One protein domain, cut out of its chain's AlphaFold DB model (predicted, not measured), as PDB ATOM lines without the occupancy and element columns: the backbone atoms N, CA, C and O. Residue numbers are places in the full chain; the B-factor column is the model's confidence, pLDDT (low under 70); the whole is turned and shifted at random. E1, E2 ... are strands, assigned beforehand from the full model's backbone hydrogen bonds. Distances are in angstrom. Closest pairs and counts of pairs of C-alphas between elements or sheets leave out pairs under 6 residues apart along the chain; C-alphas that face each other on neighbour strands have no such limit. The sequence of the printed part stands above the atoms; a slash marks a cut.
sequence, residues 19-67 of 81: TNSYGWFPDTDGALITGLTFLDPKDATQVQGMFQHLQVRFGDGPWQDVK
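What this domain is: This is residues 19 to 67 of the 81 residues of the protein "Phage tail protein" of Escherichia coli (UniProt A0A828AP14). With little regular structure, this is a thin rod: a hairpin of E1 and E2 at one end, whose second strand runs on nearly straight into E3 towards the other. Residues 19 to 31 loop beside the hairpin on E2's side, and the tail after E3 folds back along it. The printed part has 49 residues, 18 in three named strands, E1, E2, E3; the class is all strand, the sheet E1 - E2 antiparallel. It is only just extended, close to loose, with a radius of gyration of the C-alphas of 14.8 A and spans of 48 by 16 by 8 A.

How they stand to each other: E1, residues 32 to 38, and E2, residues 47 to 52, form an antiparallel hairpin at 158 degrees; N 34 and O 50 are 2.8 A apart, within hydrogen-bond range. E2 runs on into E3, residues 54 to 58, at 5 degrees; they meet only through their tight link. E3 pairs with no named strand, but its residues 55 to 56 pair antiparallel with 64 to 65.

Where its parts are: E1 measures 17.6 A from C-alpha 32 at (-45.241, 20.837, -5.086), E2 16.3 A, and E3 13.8 A to C-alpha 58 at (-35.968, 39.410, -2.710).

The domain as a whole: The C-alphas farthest apart, of Lys 42 and Asp 60, are 48.4 A apart. The printed part has no cut, and no printed residue is under pLDDT 70.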
ATOM      1  N   THR A  19     -46.365   8.224 -12.151       96.75
ATOM      2  CA  THR A  19     -46.137   7.193 -11.147       96.75
ATOM      3  C   THR A  19     -45.408   5.986 -11.748       96.75
ATOM      4  O   THR A  19     -45.564   5.645 -12.918       96.75
ATOM      5  N   ASN A  20     -44.603   5.302 -10.936       94.81
ATOM      6  CA  ASN A  20     -44.051   4.001 -11.308       94.81
ATOM      7  C   ASN A  20     -45.133   2.898 -11.266       94.81
ATOM      8  O   ASN A  20     -46.279   3.143 -10.897       94.81
ATOM      9  N   SER A  21     -44.750   1.649 -11.554       92.69
ATOM     10  CA  SER A  21     -45.659   0.486 -11.568       92.69
ATOM     11  C   SER A  21     -46.336   0.154 -10.229       92.69
ATOM     12  O   SER A  21     -47.128  -0.778 -10.159       92.69
ATOM     13  N   TYR A  22     -45.992   0.862  -9.154       93.81
ATOM     14  CA  TYR A  22     -46.591   0.715  -7.829       93.81
ATOM     15  C   TYR A  22     -47.466   1.917  -7.445       93.81
ATOM     16  O   TYR A  22     -47.952   1.970  -6.319       93.81
ATOM     17  N   GLY A  23     -47.658   2.888  -8.345       94.94
ATOM     18  CA  GLY A  23     -48.432   4.096  -8.069       94.94
ATOM     19  C   GLY A  23     -47.669   5.179  -7.301       94.94
ATOM     20  O   GLY A  23     -48.287   6.122  -6.814       94.94
ATOM     21  N   TRP A  24     -46.340   5.079  -7.181       96.19
ATOM     22  CA  TRP A  24     -45.529   6.079  -6.479       96.19
ATOM     23  C   TRP A  24     -44.887   7.061  -7.451       96.19
ATOM     24  O   TRP A  24     -44.244   6.646  -8.418       96.19
ATOM     25  N   PHE A  25     -44.996   8.357  -7.160       97.00
ATOM     26  CA  PHE A  25     -44.118   9.346  -7.775       97.00
ATOM     27  C   PHE A  25     -42.681   9.164  -7.252       97.00
ATOM     28  O   PHE A  25     -42.505   8.817  -6.079       97.00
ATOM     29  N   PRO A  26     -41.649   9.375  -8.088       95.31
ATOM     30  CA  PRO A  26     -40.275   9.485  -7.606       95.31
ATOM     31  C   PRO A  26     -40.119  10.709  -6.689       95.31
ATOM     32  O   PRO A  26     -40.979  11.589  -6.669       95.31
ATOM     33  N   ASP A  27     -39.010  10.782  -5.947       94.06
ATOM     34  CA  ASP A  27     -38.657  12.010  -5.229       94.06
ATOM     35  C   ASP A  27     -38.509  13.163  -6.232       94.06
ATOM     36  O   ASP A  27     -37.851  13.031  -7.267       94.06
ATOM     37  N   THR A  28     -39.163  14.279  -5.930       92.81
ATOM     38  CA  THR A  28     -39.224  15.475  -6.775       92.81
ATOM     39  C   THR A  28     -38.461  16.643  -6.174       92.81
ATOM     40  O   THR A  28     -38.675  17.792  -6.553       92.81
ATOM     41  N   ASP A  29     -37.584  16.360  -5.210       91.69
ATOM     42  CA  ASP A  29     -36.690  17.340  -4.610       91.69
ATOM     43  C   ASP A  29     -37.457  18.527  -3.991       91.69
ATOM     44  O   ASP A  29     -37.023  19.672  -4.017       91.69
ATOM     45  N   GLY A  30     -38.621  18.262  -3.390       90.38
ATOM     46  CA  GLY A  30     -39.457  19.286  -2.748       90.38
ATOM     47  C   GLY A  30     -40.332  20.109  -3.701       90.38
ATOM     48  O   GLY A  30     -40.861  21.144  -3.291       90.38
ATOM     49  N   ALA A  31     -40.516  19.670  -4.949       95.56
ATOM     50  CA  ALA A  31     -41.529  20.243  -5.825       95.56
ATOM     51  C   ALA A  31     -42.949  19.957  -5.305       95.56
ATOM     52  O   ALA A  31     -43.269  18.863  -4.838       95.56
ATOM     53  N   LEU A  32     -43.829  20.947  -5.435       96.06
ATOM     54  CA  LEU A  32     -45.241  20.837  -5.086       96.06
ATOM     55  C   LEU A  32     -46.006  20.145  -6.210       96.06
ATOM     56  O   LEU A  32     -45.796  20.474  -7.377       96.06
ATOM     57  N   ILE A  33     -46.951  19.272  -5.862       96.88
ATOM     58  CA  ILE A  33     -47.955  18.785  -6.814       96.88
ATOM     59  C   ILE A  33     -48.985  19.897  -7.029       96.88
ATOM     60  O   ILE A  33     -49.634  20.336  -6.080       96.88
ATOM     61  N   THR A  34     -49.154  20.339  -8.272       97.12
ATOM     62  CA  THR A  34     -50.098  21.405  -8.655       97.12
ATOM     63  C   THR A  34     -51.262  20.899  -9.508       97.12
ATOM     64  O   THR A  34     -52.240  21.618  -9.704       97.12
ATOM     65  N   GLY A  35     -51.202  19.645  -9.961       97.06
ATOM     66  CA  GLY A  35     -52.268  18.982 -10.704       97.06
ATOM     67  C   GLY A  35     -52.057  17.472 -10.788       97.06
ATOM     68  O   GLY A  35     -50.925  16.996 -10.695       97.06
ATOM     69  N   LEU A  36     -53.151  16.729 -10.968       96.19
ATOM     70  CA  LEU A  36     -53.158  15.274 -11.132       96.19
ATOM     71  C   LEU A  36     -54.049  14.886 -12.312       96.19
ATOM     72  O   LEU A  36     -55.157  15.404 -12.451       96.19
ATOM     73  N   THR A  37     -53.580  13.948 -13.132       95.69
ATOM     74  CA  THR A  37     -54.354  13.316 -14.207       95.69
ATOM     75  C   THR A  37     -54.297  11.804 -14.045       95.69
ATOM     76  O   THR A  37     -53.214  11.228 -14.020       95.69
ATOM     77  N   PHE A  38     -55.458  11.157 -13.952       94.12
ATOM     78  CA  PHE A  38     -55.571   9.697 -13.942       94.12
ATOM     79  C   PHE A  38     -55.615   9.204 -15.386       94.12
ATOM     80  O   PHE A  38     -56.518   9.586 -16.133       94.12
ATOM     81  N   LEU A  39     -54.628   8.403 -15.786       93.56
ATOM     82  CA  LEU A  39     -54.487   7.946 -17.171       93.56
ATOM     83  C   LEU A  39     -55.418   6.776 -17.486       93.56
ATOM     84  O   LEU A  39     -56.003   6.726 -18.567       93.56
ATOM     85  N   ASP A  40     -55.597   5.876 -16.520       91.25
ATOM     86  CA  ASP A  40     -56.576   4.799 -16.581       91.25
ATOM     87  C   ASP A  40     -57.490   4.867 -15.344       91.25
ATOM     88  O   ASP A  40     -57.041   4.653 -14.219       91.25
ATOM     89  N   PRO A  41     -58.797   5.142 -15.505       82.38
ATOM     90  CA  PRO A  41     -59.725   5.234 -14.378       82.38
ATOM     91  C   PRO A  41     -59.959   3.898 -13.655       82.38
ATOM     92  O   PRO A  41     -60.566   3.890 -12.584       82.38
ATOM     93  N   LYS A  42     -59.531   2.766 -14.228       91.31
ATOM     94  CA  LYS A  42     -59.615   1.437 -13.602       91.31
ATOM     95  C   LYS A  42     -58.314   1.015 -12.925       91.31
ATOM     96  O   LYS A  42     -58.333   0.047 -12.167       91.31
ATOM     97  N   ASP A  43     -57.223   1.733 -13.171       89.00
ATOM     98  CA  ASP A  43     -55.911   1.466 -12.601       89.00
ATOM     99  C   ASP A  43     -55.375   2.717 -11.894       89.00
ATOM    100  O   ASP A  43     -54.788   3.620 -12.489       89.00
ATOM    101  N   ALA A  44     -55.553   2.744 -10.572       83.75
ATOM    102  CA  ALA A  44     -55.099   3.841  -9.722       83.75
ATOM    103  C   ALA A  44     -53.565   3.969  -9.639       83.75
ATOM    104  O   ALA A  44     -53.075   4.892  -8.989       83.75
ATOM    105  N   THR A  45     -52.803   3.065 -10.264       92.56
ATOM    106  CA  THR A  45     -51.339   3.143 -10.304       92.56
ATOM    107  C   THR A  45     -50.804   3.980 -11.463       92.56
ATOM    108  O   THR A  45     -49.613   4.279 -11.453       92.56
ATOM    109  N   GLN A  46     -51.642   4.403 -12.422       95.19
ATOM    110  CA  GLN A  46     -51.235   5.205 -13.584       95.19
ATOM    111  C   GLN A  46     -51.727   6.654 -13.472       95.19
ATOM    112  O   GLN A  46     -52.821   7.013 -13.922       95.19
ATOM    113  N   VAL A  47     -50.901   7.505 -12.864       96.69
ATOM    114  CA  VAL A  47     -51.211   8.914 -12.606       96.69
ATOM    115  C   VAL A  47     -50.071   9.799 -13.103       96.69
ATOM    116  O   VAL A  47     -48.908   9.553 -12.794       96.69
ATOM    117  N   GLN A  48     -50.404  10.873 -13.822       97.44
ATOM    118  CA  GLN A  48     -49.481  11.975 -14.094       97.44
ATOM    119  C   GLN A  48     -49.664  13.077 -13.052       97.44
ATOM    120  O   GLN A  48     -50.776  13.572 -12.850       97.44
ATOM    121  N   GLY A  49     -48.572  13.490 -12.421       97.06
ATOM    122  CA  GLY A  49     -48.504  14.653 -11.548       97.06
ATOM    123  C   GLY A  49     -47.816  15.821 -12.241       97.06
ATOM    124  O   GLY A  49     -46.783  15.651 -12.888       97.06
ATOM    125  N   MET A  50     -48.382  17.017 -12.093       98.12
ATOM    126  CA  MET A  50     -47.710  18.271 -12.425       98.12
ATOM    127  C   MET A  50     -46.949  18.749 -11.192       98.12
ATOM    128  O   MET A  50     -47.554  18.939 -10.139       98.12
ATOM    129  N   PHE A  51     -45.640  18.941 -11.324       98.06
ATOM    130  CA  PHE A  51     -44.736  19.322 -10.245       98.06
ATOM    131  C   PHE A  51     -44.084  20.675 -10.520       98.06
ATOM    132  O   PHE A  51     -43.581  20.913 -11.619       98.06
ATOM    133  N   GLN A  52     -44.078  21.562  -9.524       98.00
ATOM    134  CA  GLN A  52     -43.444  22.883  -9.591       98.00
ATOM    135  C   GLN A  52     -42.779  23.225  -8.256       98.00
ATOM    136  O   GLN A  52     -43.405  23.116  -7.203       98.00
ATOM    137  N   HIS A  53     -41.536  23.704  -8.279       97.06
ATOM    138  CA  HIS A  53     -40.909  24.250  -7.073       97.06
ATOM    139  C   HIS A  53     -41.528  25.601  -6.717       97.06
ATOM    140  O   HIS A  53     -41.767  26.441  -7.592       97.06
ATOM    141  N   LEU A  54     -41.772  25.832  -5.428       97.06
ATOM    142  CA  LEU A  54     -42.049  27.179  -4.943       97.06
ATOM    143  C   LEU A  54     -40.753  27.984  -5.024       97.06
ATOM    144  O   LEU A  54     -39.736  27.591  -4.455       97.06
ATOM    145  N   GLN A  55     -40.812  29.115  -5.715       96.56
ATOM    146  CA  GLN A  55     -39.696  30.030  -5.866       96.56
ATOM    147  C   GLN A  55     -39.973  31.346  -5.163       96.56
ATOM    148  O   GLN A  55     -41.096  31.856  -5.176       96.56
ATOM    149  N   VAL A  56     -38.919  31.922  -4.607       95.12
ATOM    150  CA  VAL A  56     -38.930  33.228  -3.960       95.12
ATOM    151  C   VAL A  56     -37.855  34.118  -4.567       95.12
ATOM    152  O   VAL A  56     -36.827  33.641  -5.047       95.12
ATOM    153  N   ARG A  57     -38.100  35.427  -4.575       93.19
ATOM    154  CA  ARG A  57     -37.066  36.432  -4.823       93.19
ATOM    155  C   ARG A  57     -37.204  37.600  -3.858       93.19
ATOM    156  O   ARG A  57     -38.315  37.937  -3.443       93.19
ATOM    157  N   PHE A  58     -36.077  38.242  -3.579       90.62
ATOM    158  CA  PHE A  58     -35.968  39.410  -2.710       90.62
ATOM    159  C   PHE A  58     -35.618  40.634  -3.559       90.62
ATOM    160  O   PHE A  58     -34.579  40.652  -4.223       90.62
ATOM    161  N   GLY A  59     -36.500  41.637  -3.580       89.81
ATOM    162  CA  GLY A  59     -36.361  42.803  -4.452       89.81
ATOM    163  C   GLY A  59     -36.242  42.400  -5.926       89.81
ATOM    164  O   GLY A  59     -37.068  41.639  -6.446       89.81
ATOM    165  N   ASP A  60     -35.185  42.882  -6.574       89.75
ATOM    166  CA  ASP A  60     -34.854  42.583  -7.972       89.75
ATOM    167  C   ASP A  60     -33.854  41.422  -8.131       89.75
ATOM    168  O   ASP A  60     -33.338  41.182  -9.223       89.75
ATOM    169  N   GLY A  61     -33.582  40.680  -7.051       91.62
ATOM    170  CA  GLY A  61     -32.721  39.499  -7.073       91.62
ATOM    171  C   GLY A  61     -33.280  38.336  -7.912       91.62
ATOM    172  O   GLY A  61     -34.452  38.343  -8.318       91.62
ATOM    173  N   PRO A  62     -32.454  37.305  -8.172       94.25
ATOM    174  CA  PRO A  62     -32.889  36.132  -8.916       94.25
ATOM    175  C   PRO A  62     -33.956  35.354  -8.141       94.25
ATOM    176  O   PRO A  62     -34.025  35.396  -6.912       94.25
ATOM    177  N   TRP A  63     -34.770  34.609  -8.884       95.50
ATOM    178  CA  TRP A  63     -35.653  33.603  -8.308       95.50
ATOM    179  C   TRP A  63     -34.842  32.401  -7.833       95.50
ATOM    180  O   TRP A  63     -33.962  31.935  -8.554       95.50
ATOM    181  N   GLN A  64     -35.164  31.904  -6.645       94.25
ATOM    182  CA  GLN A  64     -34.505  30.770  -6.002       94.25
ATOM    183  C   GLN A  64     -35.568  29.801  -5.492       94.25
ATOM    184  O   GLN A  64     -36.634  30.243  -5.058       94.25
ATOM    185  N   ASP A  65     -35.293  28.500  -5.544       94.19
ATOM    186  CA  ASP A  65     -36.188  27.498  -4.966       94.19
ATOM    187  C   ASP A  65     -36.162  27.602  -3.440       94.19
ATOM    188  O   ASP A  65     -35.097  27.653  -2.828       94.19
ATOM    189  N   VAL A  66     -37.340  27.603  -2.814       92.88
ATOM    190  CA  VAL A  66     -37.470  27.767  -1.356       92.88
ATOM    191  C   VAL A  66     -36.752  26.656  -0.590       92.88
ATOM    192  O   VAL A  66     -36.198  26.919   0.470       92.88
ATOM    193  N   LYS A  67     -36.705  25.432  -1.134       89.00
ATOM    194  CA  LYS A  67     -35.999  24.303  -0.508       89.00
ATOM    195  C   LYS A  67     -34.503  24.573  -0.301       89.00
ATOM    196  O   LYS A  67     -33.925  24.046   0.640       89.00
TER     197      LYS A  67